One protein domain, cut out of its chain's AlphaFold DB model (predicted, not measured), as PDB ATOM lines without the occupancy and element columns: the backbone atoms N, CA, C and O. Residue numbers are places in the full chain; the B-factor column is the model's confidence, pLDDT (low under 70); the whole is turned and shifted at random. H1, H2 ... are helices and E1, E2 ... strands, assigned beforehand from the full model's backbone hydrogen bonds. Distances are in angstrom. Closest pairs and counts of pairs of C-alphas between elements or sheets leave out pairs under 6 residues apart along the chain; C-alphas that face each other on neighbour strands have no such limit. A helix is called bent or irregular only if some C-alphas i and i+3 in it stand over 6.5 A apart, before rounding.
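This is residues 17 to 85 of the 231 residues of an uncharacterized protein of Candidatus Nealsonbacteria bacterium RIFOXYC1_FULL_40_7 (UniProt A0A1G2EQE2). Two long helices, H2 and H3, run side by side in opposite ways, and a strand hairpin, E1 and E2, joins them and makes one end of the long axis. H4 crosses one side of this pair and packs on both helices, while the short H1 is turned across the beginning of H2. The printed part has 69 residues, with four named helices and two named strands in the order H1, H2, E1, E2, H3, H4; the sheet, of order E1 - E2, is antiparallel, and the class is mostly helix. The whole is compact, with a radius of gyration of the C-alphas of 12.5 A, and the C-alphas span 40 by 20 by 15 A, only just a rod.

H1, residues 17 to 22, is close to but not clearly touching H2, residues 24 to 39; their closest C-alphas, those of Leu 20 and Phe 26, are 6.4 A apart, and their lines are about perpendicular at 90 degrees. E1, residues 41 to 44, and E2, residues 47 to 50, form an antiparallel hairpin at 147 degrees, with N 42 and O 49 at 2.9 A and N 44 and O 47 at 2.8 A, within hydrogen-bond range. H3, residues 52 to 68, touches H2 at a shallow tilt of 13 degrees, opposite ways; H2 touches H3 with residues 33 to 37 alone and H3 touches H2 with residues 54 to 61 alone, and the closest C-alphas are those of Leu 37 and Ser 54, 5.6 A apart. H4, residues 73 to 83, touches H3 at a steep tilt of 57 degrees, opposite ways, with the closest C-alphas, those of Ile 62 and Ile 76, 6.0 A apart. H4 also touches H2, through residues 30 to 34 of H2 alone, at a steep tilt of 66 degrees, the same way; the closest C-alphas, those of Lys 34 and Ile 83, are 5.1 A apart. The helix packing is mostly crossed, only just: of 3 touching pairs, 1 is at a shallow tilt. H1 is apart from H3, H4 and both strands. Every O i to N i+4 pair is within hydrogen-bond range in H1, H2 and H3, and 5 of 7 are in H4.

H1 begins at C-alpha 17, (22.701, 39.795, 25.764), and measures 8.5 A. H2 measures 22.6 A, E1 and E2 9.7 A each. H3 runs 24.6 A from C-alpha 52 at (27.400, 14.894, 35.194). H4 measures 16.2 A and ends at C-alpha 83, (30.832, 27.792, 28.214); it is irregular, but only just, with C-alphas 74 and 77 being 7.0 A apart.

The two C-alphas farthest apart are those of Arg 45 and Gln 70, at 41.2 A. The printed part has no cut, and the five links between its elements are tight. The mean pLDDT of the printed part is 81.2; residues 17 to 19, 21, 72 to 74 and 85 are under 70.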
ATOM      1  N   PHE A  17      21.672  40.754  26.154       63.44
ATOM      2  CA  PHE A  17      22.701  39.795  25.764       63.44
ATOM      3  C   PHE A  17      23.963  40.492  25.250       63.44
ATOM      4  O   PHE A  17      25.062  40.117  25.648       63.44
ATOM      5  N   ILE A  18      23.843  41.536  24.429       59.31
ATOM      6  CA  ILE A  18      25.004  42.306  23.961       59.31
ATOM      7  C   ILE A  18      25.666  43.058  25.114       59.31
ATOM      8  O   ILE A  18      26.896  43.082  25.170       59.31
ATOM      9  N   LYS A  19      24.886  43.614  26.057       67.75
ATOM     10  CA  LYS A  19      25.437  44.198  27.295       67.75
ATOM     11  C   LYS A  19      26.263  43.166  28.051       67.75
ATOM     12  O   LYS A  19      27.417  43.430  28.366       67.75
ATOM     13  N   LEU A  20      25.692  41.983  28.284       72.19
ATOM     14  CA  LEU A  20      26.350  40.917  29.029       72.19
ATOM     15  C   LEU A  20      27.579  40.377  28.285       72.19
ATOM     16  O   LEU A  20      28.623  40.180  28.883       72.19
ATOM     17  N   TYR A  21      27.502  40.194  26.969       68.12
ATOM     18  CA  TYR A  21      28.617  39.691  26.166       68.12
ATOM     19  C   TYR A  21      29.790  40.680  26.089       68.12
ATOM     20  O   TYR A  21      30.939  40.268  25.925       68.12
ATOM     21  N   ARG A  22      29.514  41.986  26.202       70.06
ATOM     22  CA  ARG A  22      30.530  43.047  26.285       70.06
ATOM     23  C   ARG A  22      31.025  43.298  27.717       70.06
ATOM     24  O   ARG A  22      32.003  44.024  27.874       70.06
ATOM     25  N   ASP A  23      30.393  42.708  28.732       80.62
ATOM     26  CA  ASP A  23      30.818  42.789  30.131       80.62
ATOM     27  C   ASP A  23      32.082  41.937  30.350       80.62
ATOM     28  O   ASP A  23      32.093  40.721  30.140       80.62
ATOM     29  N   THR A  24      33.167  42.583  30.779       83.81
ATOM     30  CA  THR A  24      34.454  41.928  31.046       83.81
ATOM     31  C   THR A  24      34.370  40.931  32.200       83.81
ATOM     32  O   THR A  24      35.067  39.915  32.183       83.81
ATOM     33  N   GLU A  25      33.490  41.164  33.175       88.00
ATOM     34  CA  GLU A  25      33.243  40.234  34.276       88.00
ATOM     35  C   GLU A  25      32.579  38.952  33.765       88.00
ATOM     36  O   GLU A  25      32.981  37.852  34.141       88.00
ATOM     37  N   PHE A  26      31.617  39.080  32.848       86.88
ATOM     38  CA  PHE A  26      30.966  37.931  32.220       86.88
ATOM     39  C   PHE A  26      31.936  37.115  31.362       86.88
ATOM     40  O   PHE A  26      31.915  35.883  31.414       86.88
ATOM     41  N   GLN A  27      32.799  37.781  30.590       83.50
ATOM     42  CA  GLN A  27      33.824  37.107  29.787       83.50
ATOM     43  C   GLN A  27      34.796  36.323  30.677       83.50
ATOM     44  O   GLN A  27      34.997  35.128  30.460       83.50
ATOM     45  N   SER A  28      35.310  36.963  31.733       88.31
ATOM     46  CA  SER A  28      36.191  36.326  32.719       88.31
ATOM     47  C   SER A  28      35.515  35.134  33.403       88.31
ATOM     48  O   SER A  28      36.099  34.053  33.496       88.31
ATOM     49  N   PHE A  29      34.248  35.287  33.804       93.50
ATOM     50  CA  PHE A  29      33.444  34.198  34.355       93.50
ATOM     51  C   PHE A  29      33.326  33.021  33.376       93.50
ATOM     52  O   PHE A  29      33.547  31.872  33.765       93.50
ATOM     53  N   CYS A  30      33.007  33.288  32.105       86.69
ATOM     54  CA  CYS A  30      32.866  32.245  31.093       86.69
ATOM     55  C   CYS A  30      34.175  31.485  30.868       86.69
ATOM     56  O   CYS A  30      34.151  30.257  30.787       86.69
ATOM     57  N   ASP A  31      35.306  32.186  30.794       86.12
ATOM     58  CA  ASP A  31      36.616  31.569  30.585       86.12
ATOM     59  C   ASP A  31      37.039  30.701  31.780       86.12
ATOM     60  O   ASP A  31      37.481  29.564  31.588       86.12
ATOM     61  N   GLN A  32      36.823  31.182  33.008       90.25
ATOM     62  CA  GLN A  32      37.083  30.413  34.230       90.25
ATOM     63  C   GLN A  32      36.194  29.167  34.307       90.25
ATOM     64  O   GLN A  32      36.691  28.048  34.442       90.25
ATOM     65  N   ALA A  33      34.878  29.332  34.145       89.44
ATOM     66  CA  ALA A  33      33.930  28.222  34.204       89.44
ATOM     67  C   ALA A  33      34.184  27.191  33.093       89.44
ATOM     68  O   ALA A  33      33.956  25.995  33.283       89.44
ATOM     69  N   LYS A  34      34.682  27.635  31.934       88.25
ATOM     70  CA  LYS A  34      35.073  26.769  30.821       88.25
ATOM     71  C   LYS A  34      36.310  25.944  31.144       88.25
ATOM     72  O   LYS A  34      36.314  24.747  30.856       88.25
ATOM     73  N   ALA A  35      37.340  26.559  31.722       87.62
ATOM     74  CA  ALA A  35      38.543  25.850  32.143       87.62
ATOM     75  C   ALA A  35      38.190  24.724  33.125       87.62
ATOM     76  O   ALA A  35      38.509  23.565  32.870       87.62
ATOM     77  N   GLU A  36      37.415  25.040  34.160       87.81
ATOM     78  CA  GLU A  36      36.996  24.079  35.185       87.81
ATOM     79  C   GLU A  36      36.078  22.971  34.642       87.81
ATOM     80  O   GLU A  36      36.241  21.795  34.973       87.81
ATOM     81  N   LEU A  37      35.114  23.318  33.775       88.38
ATOM     82  CA  LEU A  37      34.207  22.341  33.165       88.38
ATOM     83  C   LEU A  37      34.985  21.274  32.382       88.38
ATOM     84  O   LEU A  37      34.616  20.097  32.390       88.38
ATOM     85  N   PHE A  38      36.049  21.689  31.693       85.44
ATOM     86  CA  PHE A  38      36.876  20.797  30.891       85.44
ATOM     87  C   PHE A  38      38.023  20.145  31.669       85.44
ATOM     88  O   PHE A  38      38.476  19.081  31.249       85.44
ATOM     89  N   GLU A  39      38.453  20.705  32.796       85.12
ATOM     90  CA  GLU A  39      39.333  20.021  33.750       85.12
ATOM     91  C   GLU A  39      38.623  18.805  34.360       85.12
ATOM     92  O   GLU A  39      39.169  17.705  34.384       85.12
ATOM     93  N   GLY A  40      37.345  18.953  34.720       76.00
ATOM     94  CA  GLY A  40      36.498  17.858  35.197       76.00
ATOM     95  C   GLY A  40      36.001  16.897  34.106       76.00
ATOM     96  O   GLY A  40      34.975  16.242  34.305       76.00
ATOM     97  N   SER A  41      36.643  16.844  32.935       82.12
ATOM     98  CA  SER A  41      36.224  16.008  31.803       82.12
ATOM     99  C   SER A  41      37.175  14.834  31.574       82.12
ATOM    100  O   SER A  41      38.359  14.900  31.889       82.12
ATOM    101  N   VAL A  42      36.662  13.747  30.998       83.56
ATOM    102  CA  VAL A  42      37.449  12.537  30.719       83.56
ATOM    103  C   VAL A  42      37.630  12.375  29.217       83.56
ATOM    104  O   VAL A  42      36.691  12.547  28.440       83.56
ATOM    105  N   MET A  43      38.838  12.016  28.787       83.44
ATOM    106  CA  MET A  43      39.118  11.685  27.392       83.44
ATOM    107  C   MET A  43      38.850  10.199  27.137       83.44
ATOM    108  O   MET A  43      39.508   9.335  27.708       83.44
ATOM    109  N   VAL A  44      37.911   9.892  26.242       80.00
ATOM    110  CA  VAL A  44      37.592   8.522  25.814       80.00
ATOM    111  C   VAL A  44      37.641   8.457  24.295       80.00
ATOM    112  O   VAL A  44      36.867   9.129  23.617       80.00
ATOM    113  N   ARG A  45      38.547   7.639  23.740       76.19
ATOM    114  CA  ARG A  45      38.702   7.446  22.281       76.19
ATOM    115  C   ARG A  45      38.795   8.779  21.516       76.19
ATOM    116  O   ARG A  45      38.063   9.006  20.555       76.19
ATOM    117  N   ASN A  46      39.654   9.683  21.992       80.44
ATOM    118  CA  ASN A  46      39.845  11.042  21.458       80.44
ATOM    119  C   ASN A  46      38.595  11.939  21.483       80.44
ATOM    120  O   ASN A  46      38.567  12.982  20.831       80.44
ATOM    121  N   ARG A  47      37.570  11.577  22.259       75.19
ATOM    122  CA  ARG A  47      36.410  12.423  22.535       75.19
ATOM    123  C   ARG A  47      36.438  12.857  23.987       75.19
ATOM    124  O   ARG A  47      36.641  12.044  24.885       75.19
ATOM    125  N   ARG A  48      36.208  14.145  24.209       80.38
ATOM    126  CA  ARG A  48      36.060  14.700  25.549       80.38
ATOM    127  C   ARG A  48      34.640  14.436  26.044       80.38
ATOM    128  O   ARG A  48      33.681  14.849  25.395       80.38
ATOM    129  N   ILE A  49      34.513  13.747  27.172       82.19
ATOM    130  CA  ILE A  49      33.241  13.437  27.826       82.19
ATOM    131  C   ILE A  49      33.133  14.280  29.093       82.19
ATOM    132  O   ILE A  49      33.993  14.220  29.970       82.19
ATOM    133  N   LEU A  50      32.068  15.072  29.182       84.81
ATOM    134  CA  LEU A  50      31.744  15.841  30.378       84.81
ATOM    135  C   LEU A  50      31.051  14.933  31.397       84.81
ATOM    136  O   LEU A  50      30.086  14.249  31.058       84.81
ATOM    137  N   LEU A  51      31.533  14.942  32.638       85.31
ATOM    138  CA  LEU A  51      30.892  14.228  33.738       85.31
ATOM    139  C   LEU A  51      29.662  14.999  34.230       85.31
ATOM    140  O   LEU A  51      29.670  16.230  34.282       85.31
ATOM    141  N   ASN A  52      28.622  14.279  34.658       84.81
ATOM    142  CA  ASN A  52      27.400  14.894  35.194       84.81
ATOM    143  C   ASN A  52      27.680  15.807  36.400       84.81
ATOM    144  O   ASN A  52      27.037  16.846  36.541       84.81
ATOM    145  N   SER A  53      28.666  15.461  37.234       86.19
ATOM    146  CA  SER A  53      29.123  16.286  38.360       86.19
ATOM    147  C   SER A  53      29.693  17.633  37.901       86.19
ATOM    148  O   SER A  53      29.321  18.671  38.446       86.19
ATOM    149  N   SER A  54      30.528  17.633  36.862       85.81
ATOM    150  CA  SER A  54      31.134  18.834  36.268       85.81
ATOM    151  C   SER A  54      30.081  19.735  35.615       85.81
ATOM    152  O   SER A  54      30.112  20.955  35.777       85.81
ATOM    153  N   ILE A  55      29.086  19.138  34.947       87.12
ATOM    154  CA  ILE A  55      27.935  19.862  34.387       87.12
ATOM    155  C   ILE A  55      27.110  20.513  35.505       87.12
ATOM    156  O   ILE A  55      26.784  21.698  35.422       87.12
ATOM    157  N   ALA A  56      26.780  19.764  36.561       86.56
ATOM    158  CA  ALA A  56      25.987  20.266  37.682       86.56
ATOM    159  C   ALA A  56      26.699  21.403  38.434       86.56
ATOM    160  O   ALA A  56      26.067  22.406  38.771       86.56
ATOM    161  N   LEU A  57      28.014  21.275  38.646       88.81
ATOM    162  CA  LEU A  57      28.843  22.310  39.261       88.81
ATOM    163  C   LEU A  57      28.868  23.588  38.414       88.81
ATOM    164  O   LEU A  57      28.627  24.671  38.944       88.81
ATOM    165  N   CYS A  58      29.086  23.457  37.104       90.44
ATOM    166  CA  CYS A  58      29.067  24.584  36.173       90.44
ATOM    167  C   CYS A  58      27.707  25.302  36.198       90.44
ATOM    168  O   CYS A  58      27.650  26.511  36.410       90.44
ATOM    169  N   LYS A  59      26.594  24.560  36.109       88.62
ATOM    170  CA  LYS A  59      25.242  25.141  36.200       88.62
ATOM    171  C   LYS A  59      24.974  25.826  37.541       88.62
ATOM    172  O   LYS A  59      24.276  26.835  37.568       88.62
ATOM    173  N   ARG A  60      25.529  25.324  38.650       90.75
ATOM    174  CA  ARG A  60      25.439  25.996  39.957       90.75
ATOM    175  C   ARG A  60      26.180  27.335  39.959       90.75
ATOM    176  O   ARG A  60      25.588  28.324  40.370       90.75
ATOM    177  N   LYS A  61      27.405  27.385  39.433       92.00
ATOM    178  CA  LYS A  61      28.166  28.640  39.306       92.00
ATOM    179  C   LYS A  61      27.458  29.660  38.413       92.00
ATOM    180  O   LYS A  61      27.422  30.840  38.737       92.00
ATOM    181  N   ILE A  62      26.830  29.202  37.326       87.88
ATOM    182  CA  ILE A  62      26.002  30.067  36.474       87.88
ATOM    183  C   ILE A  62      24.828  30.647  37.269       87.88
ATOM    184  O   ILE A  62      24.582  31.841  37.157       87.88
ATOM    185  N   ARG A  63      24.142  29.846  38.102       86.75
ATOM    186  CA  ARG A  63      23.062  30.348  38.977       86.75
ATOM    187  C   ARG A  63      23.536  31.441  39.932       86.75
ATOM    188  O   ARG A  63      22.849  32.441  40.086       86.75
ATOM    189  N   GLU A  64      24.695  31.256  40.554       89.06
ATOM    190  CA  GLU A  64      25.283  32.257  41.454       89.06
ATOM    191  C   GLU A  64      25.616  33.553  40.700       89.06
ATOM    192  O   GLU A  64      25.259  34.642  41.146       89.06
ATOM    193  N   PHE A  65      26.218  33.439  39.512       90.19
ATOM    194  CA  PHE A  65      26.538  34.585  38.663       90.19
ATOM    195  C   PHE A  65      25.286  35.370  38.238       90.19
ATOM    196  O   PHE A  65      25.227  36.587  38.418       90.19
ATOM    197  N   ILE A  66      24.257  34.692  37.711       81.56
ATOM    198  CA  ILE A  66      23.028  35.368  37.266       81.56
ATOM    199  C   ILE A  66      22.246  35.970  38.436       81.56
ATOM    200  O   ILE A  66      21.659  37.033  38.267       81.56
ATOM    201  N   TYR A  67      22.291  35.358  39.627       80.88
ATOM    202  CA  TYR A  67      21.697  35.927  40.837       80.88
ATOM    203  C   TYR A  67      22.362  37.259  41.206       80.88
ATOM    204  O   TYR A  67      21.671  38.260  41.394       80.88
ATOM    205  N   ASN A  68      23.698  37.306  41.213       84.44
ATOM    206  CA  ASN A  68      24.453  38.531  41.498       84.44
ATOM    207  C   ASN A  68      24.207  39.628  40.450       84.44
ATOM    208  O   ASN A  68      24.165  40.809  40.786       84.44
ATOM    209  N   LYS A  69      24.006  39.239  39.186       79.75
ATOM    210  CA  LYS A  69      23.704  40.147  38.067       79.75
ATOM    211  C   LYS A  69      22.212  40.479  37.919       79.75
ATOM    212  O   LYS A  69      21.857  41.188  36.982       79.75
ATOM    213  N   GLN A  70      21.350  39.985  38.815       78.00
ATOM    214  CA  GLN A  70      19.889  40.150  38.763       78.00
ATOM    215  C   GLN A  70      19.269  39.711  37.419       78.00
ATOM    216  O   GLN A  70      18.323  40.316  36.917       78.00
ATOM    217  N   LEU A  71      19.810  38.645  36.825       73.19
ATOM    218  CA  LEU A  71      19.326  38.044  35.584       73.19
ATOM    219  C   LEU A  71      18.390  36.854  35.883       73.19
ATOM    220  O   LEU A  71      18.577  36.153  36.882       73.19
ATOM    221  N   PRO A  72      17.390  36.574  35.027       65.56
ATOM    222  CA  PRO A  72      16.454  35.482  35.255       65.56
ATOM    223  C   PRO A  72      17.085  34.099  35.042       65.56
ATOM    224  O   PRO A  72      17.993  33.912  34.232       65.56
ATOM    225  N   ASN A  73      16.525  33.085  35.711       68.62
ATOM    226  CA  ASN A  73      16.979  31.687  35.629       68.62
ATOM    227  C   ASN A  73      16.955  31.094  34.209       68.62
ATOM    228  O   ASN A  73      17.653  30.118  33.939       68.62
ATOM    229  N   THR A  74      16.203  31.686  33.281       65.12
ATOM    230  CA  THR A  74      16.189  31.282  31.868       65.12
ATOM    231  C   THR A  74      17.543  31.448  31.168       65.12
ATOM    232  O   THR A  74      17.766  30.845  30.123       65.12
ATOM    233  N   TRP A  75      18.488  32.186  31.761       70.56
ATOM    234  CA  TRP A  75      19.840  32.386  31.228       70.56
ATOM    235  C   TRP A  75      20.814  31.240  31.517       70.56
ATOM    236  O   TRP A  75      21.902  31.207  30.938       70.56
ATOM    237  N   ILE A  76      20.439  30.270  32.359       78.25
ATOM    238  CA  ILE A  76      21.343  29.184  32.765       78.25
ATOM    239  C   ILE A  76      21.791  28.341  31.562       78.25
ATOM    240  O   ILE A  76      22.991  28.162  31.353       78.25
ATOM    241  N   GLU A  77      20.853  27.829  30.759       76.31
ATOM    242  CA  GLU A  77      21.179  26.977  29.602       76.31
ATOM    243  C   GLU A  77      21.891  27.731  28.467       76.31
ATOM    244  O   GLU A  77      22.857  27.187  27.918       76.31
ATOM    245  N   PRO A  78      21.500  28.972  28.116       70.75
ATOM    246  CA  PRO A  78      22.242  29.778  27.155       70.75
ATOM    247  C   PRO A  78      23.700  30.020  27.561       70.75
ATOM    248  O   PRO A  78      24.605  29.748  26.771       70.75
ATOM    249  N   ILE A  79      23.951  30.454  28.801       79.06
ATOM    250  CA  ILE A  79      25.312  30.697  29.305       79.06
ATOM    251  C   ILE A  79      26.107  29.385  29.354       79.06
ATOM    252  O   ILE A  79      27.252  29.327  28.904       79.06
ATOM    253  N   TYR A  80      25.487  28.292  29.812       84.75
ATOM    254  CA  TYR A  80      26.111  26.967  29.796       84.75
ATOM    255  C   TYR A  80      26.483  26.521  28.374       84.75
ATOM    256  O   TYR A  80      27.537  25.916  28.155       84.75
ATOM    257  N   SER A  81      25.646  26.832  27.383       75.56
ATOM    258  CA  SER A  81      25.914  26.516  25.979       75.56
ATOM    259  C   SER A  81      27.133  27.274  25.449       75.56
ATOM    260  O   SER A  81      27.963  26.662  24.781       75.56
ATOM    261  N   ILE A  82      27.310  28.549  25.825       77.62
ATOM    262  CA  ILE A  82      28.529  29.323  25.519       77.62
ATOM    263  C   ILE A  82      29.760  28.652  26.144       77.62
ATOM    264  O   ILE A  82      30.725  28.348  25.439       77.62
ATOM    265  N   ILE A  83      29.715  28.376  27.452       83.31
ATOM    266  CA  ILE A  83      30.832  27.792  28.214       83.31
ATOM    267  C   ILE A  83      31.243  26.432  27.630       83.31
ATOM    268  O   ILE A  83      32.422  26.167  27.396       83.31
ATOM    269  N   SER A  84      30.263  25.578  27.331       79.12
ATOM    270  CA  SER A  84      30.487  24.237  26.778       79.12
ATOM    271  C   SER A  84      30.838  24.225  25.282       79.12
ATOM    272  O   SER A  84      31.106  23.156  24.730       79.12
ATOM    273  N   GLY A  85      30.866  25.388  24.618       67.81
ATOM    274  CA  GLY A  85      31.172  25.512  23.189       67.81
ATOM    275  C   GLY A  85      30.074  24.973  22.267       67.81
ATOM    276  O   GLY A  85      30.342  24.640  21.111       67.81
TER     277      GLY A  85